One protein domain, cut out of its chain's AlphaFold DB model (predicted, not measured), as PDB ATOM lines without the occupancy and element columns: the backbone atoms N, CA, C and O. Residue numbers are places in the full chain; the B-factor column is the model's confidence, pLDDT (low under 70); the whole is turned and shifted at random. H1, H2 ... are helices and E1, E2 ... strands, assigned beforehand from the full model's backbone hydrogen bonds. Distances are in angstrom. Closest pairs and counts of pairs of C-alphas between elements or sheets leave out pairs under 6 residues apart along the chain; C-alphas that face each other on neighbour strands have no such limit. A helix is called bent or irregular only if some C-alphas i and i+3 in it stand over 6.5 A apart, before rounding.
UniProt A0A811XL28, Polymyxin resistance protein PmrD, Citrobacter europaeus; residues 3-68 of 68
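What this domain is: This is residues 3 to 68 of the 68 residues of the protein "Polymyxin resistance protein PmrD" of Citrobacter europaeus (UniProt A0A811XL28). Picture a strongly twisted, partly rolled sheet of four antiparallel strands, with the long bent strand E4 joining the edge strand E1 to the small E2 and E3 hairpin, and one helix, H1, beyond the E1 side, where it only grazes the sheet. The link of residues 18 to 26 crosses from one edge strand, E1, to the other, E2, and the far part of the helix with the tail, residues 62 to 68, sticks out free. The printed part has 66 residues with four named strands and one named helix, in the order E1, E2, E3, E4, H1 along the chain; across the sheet the order is E1, E4, E3, E2. The class is mixed, helices and strands. The whole is only just compact, close to loose, with a radius of gyration of the C-alphas of 12.6 A and spans of 33 by 30 by 22 A.

Where its parts are: Begin with the sheet's longest strand, E4, residues 40 to 52: find C-alpha 40 at (-16.772, -9.466, 223.258), from where it runs 26.3 A to C-alpha 52. E4 bends by 89 degrees at residue 43. Look next at E1, residues 10 to 17, which starts at C-alpha 10 at (-5.716, 10.305, 219.689), measures 20.1 A, and bends by 56 degrees at residue 14. E3 is residues 34 to 37, 10.0 A long, and E2 is residues 27 to 29, 6.5 A long. After E4 comes H1, residues 55 to 66, 17.1 A long; it ends at C-alpha 66 at (-25.281, 18.536, 225.484).

How they stand to each other: Start at the inner strand E4 and its neighbour E1, an edge strand: they are antiparallel, with 129 degrees between their directions. The C-alphas of Ala 13 and Ala 50 face each other at 4.3 A, and N 12 and O 51, 2.9 A apart, and N 46 and O 16, 3.0 A apart, are within hydrogen-bond range. Now look at E3, the other neighbour of E4, antiparallel at 123 degrees. The two form a hairpin; C-alphas 46 and 34 face each other at 4.4 A, and N 37 lies 2.8 A from O 43, within hydrogen-bond range. E2, the other edge strand, forms a hairpin with E3, antiparallel at 141 degrees, with N 28 and O 36 within hydrogen-bond range at 3.0 A. E2, E3 and E4 are a meander, each strand the antiparallel neighbour of the one before. With E1 they make a Greek key, four strands in a row in which the first is the antiparallel neighbour of the fourth. E1 is apart from E2 and from E3. From edge to edge the strands' lines turn by 96 degrees and the way across the sheet turns by 57 degrees. H1 is on the sheet but only grazes it, with its residues 55 to 61; its closest C-alphas to E1 are those of Trp 58 and Leu 12, 7.3 A apart. In H1 every O i to N i+4 pair is within hydrogen-bond range.

The domain as a whole: The two C-alphas farthest apart are those of Ser 42 and Asp 56, at 34.3 A, and the outline is rounded. The printed part has no cut and runs to residue 68, the chain's last. The links from E2 to E3, from E3 to E4 and from E4 to H1 are tight; the link from E1 to E2, with 9 residues, is short, and no link is long. The mean pLDDT of the printed part is 91.3; look at residues 67 to 68 for the values under 70.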
ATOM      1  N   CYS A   3      -8.054   6.385 221.658       94.69
ATOM      2  CA  CYS A   3      -6.601   6.415 221.725       94.69
ATOM      3  C   CYS A   3      -6.036   5.036 221.400       94.69
ATOM      4  O   CYS A   3      -6.682   4.021 221.673       94.69
ATOM      5  N   ASP A   4      -4.837   4.999 220.827       94.12
ATOM      6  CA  ASP A   4      -4.091   3.750 220.706       94.12
ATOM      7  C   ASP A   4      -3.698   3.210 222.095       94.12
ATOM      8  O   ASP A   4      -3.795   3.905 223.110       94.12
ATOM      9  N   SER A   5      -3.225   1.965 222.156       89.12
ATOM     10  CA  SER A   5      -2.846   1.316 223.418       89.12
ATOM     11  C   SER A   5      -1.711   2.021 224.167       89.12
ATOM     12  O   SER A   5      -1.606   1.864 225.380       89.12
ATOM     13  N   GLY A   6      -0.863   2.785 223.469       89.50
ATOM     14  CA  GLY A   6       0.182   3.613 224.074       89.50
ATOM     15  C   GLY A   6      -0.274   5.030 224.440       89.50
ATOM     16  O   GLY A   6       0.505   5.782 225.019       89.50
ATOM     17  N   GLY A   7      -1.505   5.423 224.092       87.81
ATOM     18  CA  GLY A   7      -2.079   6.741 224.378       87.81
ATOM     19  C   GLY A   7      -1.454   7.914 223.608       87.81
ATOM     20  O   GLY A   7      -1.793   9.069 223.879       87.81
ATOM     21  N   SER A   8      -0.547   7.635 222.671       92.44
ATOM     22  CA  SER A   8       0.216   8.638 221.919       92.44
ATOM     23  C   SER A   8      -0.588   9.214 220.757       92.44
ATOM     24  O   SER A   8      -0.516  10.409 220.478       92.44
ATOM     25  N   LEU A   9      -1.385   8.375 220.095       93.06
ATOM     26  CA  LEU A   9      -2.272   8.765 219.013       93.06
ATOM     27  C   LEU A   9      -3.700   8.873 219.542       93.06
ATOM     28  O   LEU A   9      -4.244   7.928 220.112       93.06
ATOM     29  N   LYS A  10      -4.327  10.030 219.313       94.38
ATOM     30  CA  LYS A  10      -5.716  10.305 219.689       94.38
ATOM     31  C   LYS A  10      -6.547  10.609 218.451       94.38
ATOM     32  O   LYS A  10      -6.093  11.296 217.535       94.38
ATOM     33  N   MET A  11      -7.786  10.134 218.452       95.00
ATOM     34  CA  MET A  11      -8.742  10.337 217.367       95.00
ATOM     35  C   MET A  11     -10.125  10.705 217.901       95.00
ATOM     36  O   MET A  11     -10.531  10.311 219.001       95.00
ATOM     37  N   LEU A  12     -10.872  11.444 217.091       94.88
ATOM     38  CA  LEU A  12     -12.310  11.599 217.243       94.88
ATOM     39  C   LEU A  12     -12.983  10.648 216.264       94.88
ATOM     40  O   LEU A  12     -12.620  10.604 215.093       94.88
ATOM     41  N   ALA A  13     -13.940   9.876 216.756       94.25
ATOM     42  CA  ALA A  13     -14.676   8.931 215.942       94.25
ATOM     43  C   ALA A  13     -16.159   9.075 216.246       94.25
ATOM     44  O   ALA A  13     -16.558   9.082 217.415       94.25
ATOM     45  N   GLU A  14     -16.945   9.197 215.187       93.62
ATOM     46  CA  GLU A  14     -18.387   9.057 215.245       93.62
ATOM     47  C   GLU A  14     -18.729   7.601 214.956       93.62
ATOM     48  O   GLU A  14     -18.164   6.965 214.059       93.62
ATOM     49  N   ALA A  15     -19.634   7.051 215.754       94.12
ATOM     50  CA  ALA A  15     -19.881   5.630 215.742       94.12
ATOM     51  C   ALA A  15     -21.356   5.314 215.941       94.12
ATOM     52  O   ALA A  15     -22.040   5.913 216.769       94.12
ATOM     53  N   GLN A  16     -21.815   4.317 215.197       94.56
ATOM     54  CA  GLN A  16     -23.119   3.713 215.373       94.56
ATOM     55  C   GLN A  16     -22.976   2.498 216.291       94.56
ATOM     56  O   GLN A  16     -22.217   1.571 215.999       94.56
ATOM     57  N   SER A  17     -23.717   2.503 217.394       90.12
ATOM     58  CA  SER A  17     -23.699   1.440 218.396       90.12
ATOM     59  C   SER A  17     -25.106   1.184 218.922       90.12
ATOM     60  O   SER A  17     -25.866   2.127 219.137       90.12
ATOM     61  N   SER A  18     -25.441  -0.084 219.157       86.69
ATOM     62  CA  SER A  18     -26.648  -0.481 219.895       86.69
ATOM     63  C   SER A  18     -26.465  -0.380 221.411       86.69
ATOM     64  O   SER A  18     -27.444  -0.369 222.150       86.69
ATOM     65  N   GLU A  19     -25.217  -0.301 221.882       86.56
ATOM     66  CA  GLU A  19     -24.874  -0.243 223.301       86.56
ATOM     67  C   GLU A  19     -24.049   0.991 223.663       86.56
ATOM     68  O   GLU A  19     -23.371   1.601 222.831       86.56
ATOM     69  N   ARG A  20     -24.060   1.343 224.952       87.69
ATOM     70  CA  ARG A  20     -23.272   2.459 225.474       87.69
ATOM     71  C   ARG A  20     -21.803   2.055 225.626       87.69
ATOM     72  O   ARG A  20     -21.491   1.163 226.414       87.69
ATOM     73  N   VAL A  21     -20.916   2.765 224.934       92.31
ATOM     74  CA  VAL A  21     -19.461   2.685 225.140       92.31
ATOM     75  C   VAL A  21     -19.067   3.561 226.324       92.31
ATOM     76  O   VAL A  21     -19.592   4.668 226.484       92.31
ATOM     77  N   LYS A  22     -18.150   3.078 227.159       93.31
ATOM     78  CA  LYS A  22     -17.649   3.787 228.339       93.31
ATOM     79  C   LYS A  22     -16.157   4.111 228.201       93.31
ATOM     80  O   LYS A  22     -15.430   3.385 227.527       93.31
ATOM     81  N   PRO A  23     -15.667   5.176 228.861       93.62
ATOM     82  CA  PRO A  23     -14.231   5.398 228.991       93.62
ATOM     83  C   PRO A  23     -13.536   4.160 229.575       93.62
ATOM     84  O   PRO A  23     -14.003   3.600 230.564       93.62
ATOM     85  N   GLY A  24     -12.431   3.745 228.954       94.25
ATOM     86  CA  GLY A  24     -11.692   2.534 229.323       94.25
ATOM     87  C   GLY A  24     -12.105   1.269 228.566       94.25
ATOM     88  O   GLY A  24     -11.364   0.290 228.618       94.25
ATOM     89  N   ASP A  25     -13.221   1.284 227.826       95.56
ATOM     90  CA  ASP A  25     -13.566   0.178 226.931       95.56
ATOM     91  C   ASP A  25     -12.512   0.029 225.820       95.56
ATOM     92  O   ASP A  25     -12.111   1.000 225.170       95.56
ATOM     93  N   LEU A  26     -12.085  -1.210 225.576       96.25
ATOM     94  CA  LEU A  26     -11.126  -1.555 224.533       96.25
ATOM     95  C   LEU A  26     -11.858  -1.894 223.235       96.25
ATOM     96  O   LEU A  26     -12.626  -2.852 223.187       96.25
ATOM     97  N   LEU A  27     -11.549  -1.176 222.157       96.12
ATOM     98  CA  LEU A  27     -12.038  -1.507 220.821       96.12
ATOM     99  C   LEU A  27     -11.010  -2.369 220.089       96.12
ATOM    100  O   LEU A  27      -9.887  -1.933 219.850       96.12
ATOM    101  N   SER A  28     -11.392  -3.596 219.733       96.75
ATOM    102  CA  SER A  28     -10.552  -4.496 218.932       96.75
ATOM    103  C   SER A  28     -11.088  -4.569 217.498       96.75
ATOM    104  O   SER A  28     -12.297  -4.741 217.327       96.75
ATOM    105  N   PRO A  29     -10.234  -4.401 216.471       96.75
ATOM    106  CA  PRO A  29     -10.682  -4.322 215.085       96.75
ATOM    107  C   PRO A  29     -11.250  -5.654 214.592       96.75
ATOM    108  O   PRO A  29     -10.742  -6.726 214.925       96.75
ATOM    109  N   LEU A  30     -12.285  -5.562 213.760       95.56
ATOM    110  CA  LEU A  30     -12.826  -6.658 212.960       95.56
ATOM    111  C   LEU A  30     -12.632  -6.313 211.471       95.56
ATOM    112  O   LEU A  30     -11.518  -6.026 211.042       95.56
ATOM    113  N   LYS A  31     -13.707  -6.319 210.680       96.31
ATOM    114  CA  LYS A  31     -13.728  -5.911 209.268       96.31
ATOM    115  C   LYS A  31     -14.624  -4.690 209.074       96.31
ATOM    116  O   LYS A  31     -15.442  -4.391 209.936       96.31
ATOM    117  N   ASP A  32     -14.491  -4.001 207.944       95.62
ATOM    118  CA  ASP A  32     -15.443  -2.968 207.499       95.62
ATOM    119  C   ASP A  32     -15.720  -1.863 208.542       95.62
ATOM    120  O   ASP A  32     -16.866  -1.455 208.756       95.62
ATOM    121  N   ALA A  33     -14.658  -1.401 209.216       96.00
ATOM    122  CA  ALA A  33     -14.703  -0.418 210.305       96.00
ATOM    123  C   ALA A  33     -15.570  -0.832 211.515       96.00
ATOM    124  O   ALA A  33     -15.981   0.011 212.318       96.00
ATOM    125  N   GLN A  34     -15.837  -2.131 211.665       96.94
ATOM    126  CA  GLN A  34     -16.452  -2.706 212.853       96.94
ATOM    127  C   GLN A  34     -15.392  -3.050 213.896       96.94
ATOM    128  O   GLN A  34     -14.286  -3.491 213.573       96.94
ATOM    129  N   TYR A  35     -15.765  -2.880 215.158       97.00
ATOM    130  CA  TYR A  35     -14.938  -3.192 216.312       97.00
ATOM    131  C   TYR A  35     -15.782  -3.932 217.347       97.00
ATOM    132  O   TYR A  35     -16.960  -3.616 217.527       97.00
ATOM    133  N   CYS A  36     -15.178  -4.893 218.045       96.62
ATOM    134  CA  CYS A  36     -15.780  -5.471 219.243       96.62
ATOM    135  C   CYS A  36     -15.296  -4.737 220.497       96.62
ATOM    136  O   CYS A  36     -14.143  -4.300 220.584       96.62
ATOM    137  N   ILE A  37     -16.196  -4.600 221.466       96.69
ATOM    138  CA  ILE A  37     -15.954  -3.917 222.734       96.69
ATOM    139  C   ILE A  37     -15.456  -4.947 223.747       96.69
ATOM    140  O   ILE A  37     -16.087  -5.977 223.954       96.69
ATOM    141  N   ASN A  38     -14.323  -4.680 224.395       96.06
ATOM    142  CA  ASN A  38     -13.710  -5.543 225.412       96.06
ATOM    143  C   ASN A  38     -13.521  -6.997 224.954       96.06
ATOM    144  O   ASN A  38     -13.623  -7.924 225.753       96.06
ATOM    145  N   ARG A  39     -13.217  -7.184 223.660       96.06
ATOM    146  CA  ARG A  39     -13.054  -8.497 223.008       96.06
ATOM    147  C   ARG A  39     -14.317  -9.372 223.032       96.06
ATOM    148  O   ARG A  39     -14.226 -10.573 222.794       96.06
ATOM    149  N   ASP A  40     -15.484  -8.783 223.272       95.50
ATOM    150  CA  ASP A  40     -16.772  -9.466 223.258       95.50
ATOM    151  C   ASP A  40     -17.446  -9.301 221.887       95.50
ATOM    152  O   ASP A  40     -17.881  -8.213 221.517       95.50
ATOM    153  N   LEU A  41     -17.534 -10.390 221.116       94.62
ATOM    154  CA  LEU A  41     -18.130 -10.384 219.772       94.62
ATOM    155  C   LEU A  41     -19.646 -10.136 219.767       94.62
ATOM    156  O   LEU A  41     -20.195  -9.825 218.712       94.62
ATOM    157  N   SER A  42     -20.323 -10.250 220.913       94.00
ATOM    158  CA  SER A  42     -21.734  -9.870 221.027       94.00
ATOM    159  C   SER A  42     -21.925  -8.353 221.133       94.00
ATOM    160  O   SER A  42     -22.992  -7.839 220.799       94.00
ATOM    161  N   ARG A  43     -20.871  -7.622 221.522       95.06
ATOM    162  CA  ARG A  43     -20.877  -6.171 221.738       95.06
ATOM    163  C   ARG A  43     -20.066  -5.488 220.649       95.06
ATOM    164  O   ARG A  43     -18.845  -5.357 220.740       95.06
ATOM    165  N   MET A  44     -20.748  -5.053 219.595       95.00
ATOM    166  CA  MET A  44     -20.112  -4.460 218.421       95.00
ATOM    167  C   MET A  44     -20.481  -2.997 218.227       95.00
ATOM    168  O   MET A  44     -21.589  -2.557 218.528       95.00
ATOM    169  N   ILE A  45     -19.543  -2.266 217.641       96.56
ATOM    170  CA  ILE A  45     -19.699  -0.879 217.229       96.56
ATOM    171  C   ILE A  45     -19.152  -0.704 215.815       96.56
ATOM    172  O   ILE A  45     -18.177  -1.355 215.433       96.56
ATOM    173  N   LYS A  46     -19.775   0.172 215.026       97.12
ATOM    174  CA  LYS A  46     -19.293   0.541 213.695       97.12
ATOM    175  C   LYS A  46     -18.886   2.003 213.677       97.12
ATOM    176  O   LYS A  46     -19.697   2.872 213.990       97.12
ATOM    177  N   ILE A  47     -17.646   2.270 213.289       96.69
ATOM    178  CA  ILE A  47     -17.178   3.635 213.063       96.69
ATOM    179  C   ILE A  47     -17.701   4.102 211.705       96.69
ATOM    180  O   ILE A  47     -17.552   3.391 210.710       96.69
ATOM    181  N   ILE A  48     -18.347   5.268 211.676       96.75
ATOM    182  CA  ILE A  48     -18.915   5.860 210.454       96.75
ATOM    183  C   ILE A  48     -18.089   7.042 209.945       96.75
ATOM    184  O   ILE A  48     -17.997   7.234 208.738       96.75
ATOM    185  N   ASP A  49     -17.451   7.776 210.856       95.31
ATOM    186  CA  ASP A  49     -16.486   8.827 210.549       95.31
ATOM    187  C   ASP A  49     -15.358   8.790 211.580       95.31
ATOM    188  O   ASP A  49     -15.579   8.511 212.763       95.31
ATOM    189  N   ALA A  50     -14.137   9.064 211.135       94.38
ATOM    190  CA  ALA A  50     -12.970   9.117 211.996       94.38
ATOM    191  C   ALA A  50     -12.035  10.223 211.527       94.38
ATOM    192  O   ALA A  50     -11.638  10.283 210.365       94.38
ATOM    193  N   ARG A  51     -11.636  11.075 212.465       93.25
ATOM    194  CA  ARG A  51     -10.750  12.207 212.214       93.25
ATOM    195  C   ARG A  51      -9.698  12.337 213.301       93.25
ATOM    196  O   ARG A  51      -9.839  11.815 214.411       93.25
ATOM    197  N   GLN A  52      -8.612  13.027 212.965       93.06
ATOM    198  CA  GLN A  52      -7.560  13.329 213.927       93.06
ATOM    199  C   GLN A  52      -8.140  14.111 215.109       93.06
ATOM    200  O   GLN A  52      -9.032  14.945 214.947       93.06
ATOM    201  N   TYR A  53      -7.635  13.832 216.310       91.81
ATOM    202  CA  TYR A  53      -7.994  14.629 217.469       91.81
ATOM    203  C   TYR A  53      -7.447  16.055 217.347       91.81
ATOM    204  O   TYR A  53      -6.243  16.256 217.197       91.81
ATOM    205  N   ILE A  54      -8.345  17.028 217.471       91.06
ATOM    206  CA  ILE A  54      -8.046  18.453 217.612       91.06
ATOM    207  C   ILE A  54      -8.856  18.939 218.817       91.06
ATOM    208  O   ILE A  54     -10.036  18.602 218.929       91.06
ATOM    209  N   CYS A  55      -8.221  19.683 219.726       87.31
ATOM    210  CA  CYS A  55      -8.837  20.090 220.995       87.31
ATOM    211  C   CYS A  55     -10.143  20.870 220.772       87.31
ATOM    212  O   CYS A  55     -11.187  20.479 221.289       87.31
ATOM    213  N   ASP A  56     -10.101  21.890 219.915       89.75
ATOM    214  CA  ASP A  56     -11.247  22.755 219.613       89.75
ATOM    215  C   ASP A  56     -12.420  21.975 218.997       89.75
ATOM    216  O   ASP A  56     -13.581  22.181 219.351       89.75
ATOM    217  N   GLU A  57     -12.126  21.013 218.114       86.25
ATOM    218  CA  GLU A  57     -13.148  20.142 217.524       86.25
ATOM    219  C   GLU A  57     -13.793  19.228 218.567       86.25
ATOM    220  O   GLU A  57     -14.991  18.955 218.491       86.25
ATOM    221  N   TRP A  58     -13.030  18.755 219.553       87.50
ATOM    222  CA  TRP A  58     -13.579  17.947 220.637       87.50
ATOM    223  C   TRP A  58     -14.525  18.754 221.526       87.50
ATOM    224  O   TRP A  58     -15.627  18.290 221.811       87.50
ATOM    225  N   GLU A  59     -14.138  19.970 221.915       89.19
ATOM    226  CA  GLU A  59     -15.013  20.862 222.682       89.19
ATOM    227  C   GLU A  59     -16.289  21.208 221.914       89.19
ATOM    228  O   GLU A  59     -17.381  21.190 222.483       89.19
ATOM    229  N   ARG A  60     -16.173  21.475 220.607       87.69
ATOM    230  CA  ARG A  60     -17.326  21.729 219.739       87.69
ATOM    231  C   ARG A  60     -18.288  20.542 219.719       87.69
ATOM    232  O   ARG A  60     -19.496  20.736 219.825       87.69
ATOM    233  N   VAL A  61     -17.763  19.321 219.604       85.50
ATOM    234  CA  VAL A  61     -18.567  18.088 219.638       85.50
ATOM    235  C   VAL A  61     -19.240  17.891 220.997       85.50
ATOM    236  O   VAL A  61     -20.411  17.522 221.026       85.50
ATOM    237  N   LEU A  62     -18.542  18.161 222.105       86.62
ATOM    238  CA  LEU A  62     -19.121  18.062 223.447       86.62
ATOM    239  C   LEU A  62     -20.330  18.988 223.607       86.62
ATOM    240  O   LEU A  62     -21.400  18.509 223.971       86.62
ATOM    241  N   ARG A  63     -20.202  20.265 223.230       88.25
ATOM    242  CA  ARG A  63     -21.312  21.233 223.314       88.25
ATOM    243  C   ARG A  63     -22.521  20.793 222.485       88.25
ATOM    244  O   ARG A  63     -23.635  20.755 222.987       88.25
ATOM    245  N   LEU A  64     -22.291  20.356 221.243       83.44
ATOM    246  CA  LEU A  64     -23.358  19.850 220.365       83.44
ATOM    247  C   LEU A  64     -24.064  18.600 220.913       83.44
ATOM    248  O   LEU A  64     -25.189  18.310 220.512       83.44
ATOM    249  N   SER A  65     -23.390  17.827 221.766       76.56
ATOM    250  CA  SER A  65     -23.967  16.636 222.394       76.56
ATOM    251  C   SER A  65     -24.768  16.934 223.661       76.56
ATOM    252  O   SER A  65     -25.590  16.108 224.038       76.56
ATOM    253  N   GLU A  66     -24.539  18.084 224.300       75.31
ATOM    254  CA  GLU A  66     -25.281  18.536 225.484       75.31
ATOM    255  C   GLU A  66     -26.615  19.203 225.110       75.31
ATOM    256  O   GLU A  66     -27.576  19.117 225.868       75.31
ATOM    257  N   ASP A  67     -26.699  19.800 223.916       59.34
ATOM    258  CA  ASP A  67     -27.911  20.443 223.380       59.34
ATOM    259  C   ASP A  67     -28.959  19.447 222.822       59.34
ATOM    260  O   ASP A  67     -29.902  19.851 222.133       59.34
ATOM    261  N   LYS A  68     -28.796  18.140 223.065       52.31
ATOM    262  CA  LYS A  68     -29.562  17.053 222.435       52.31
ATOM    263  C   LYS A  68     -30.163  16.098 223.460       52.31
ATOM    264  O   LYS A  68     -31.331  15.703 223.247       52.31
TER     265      LYS A  68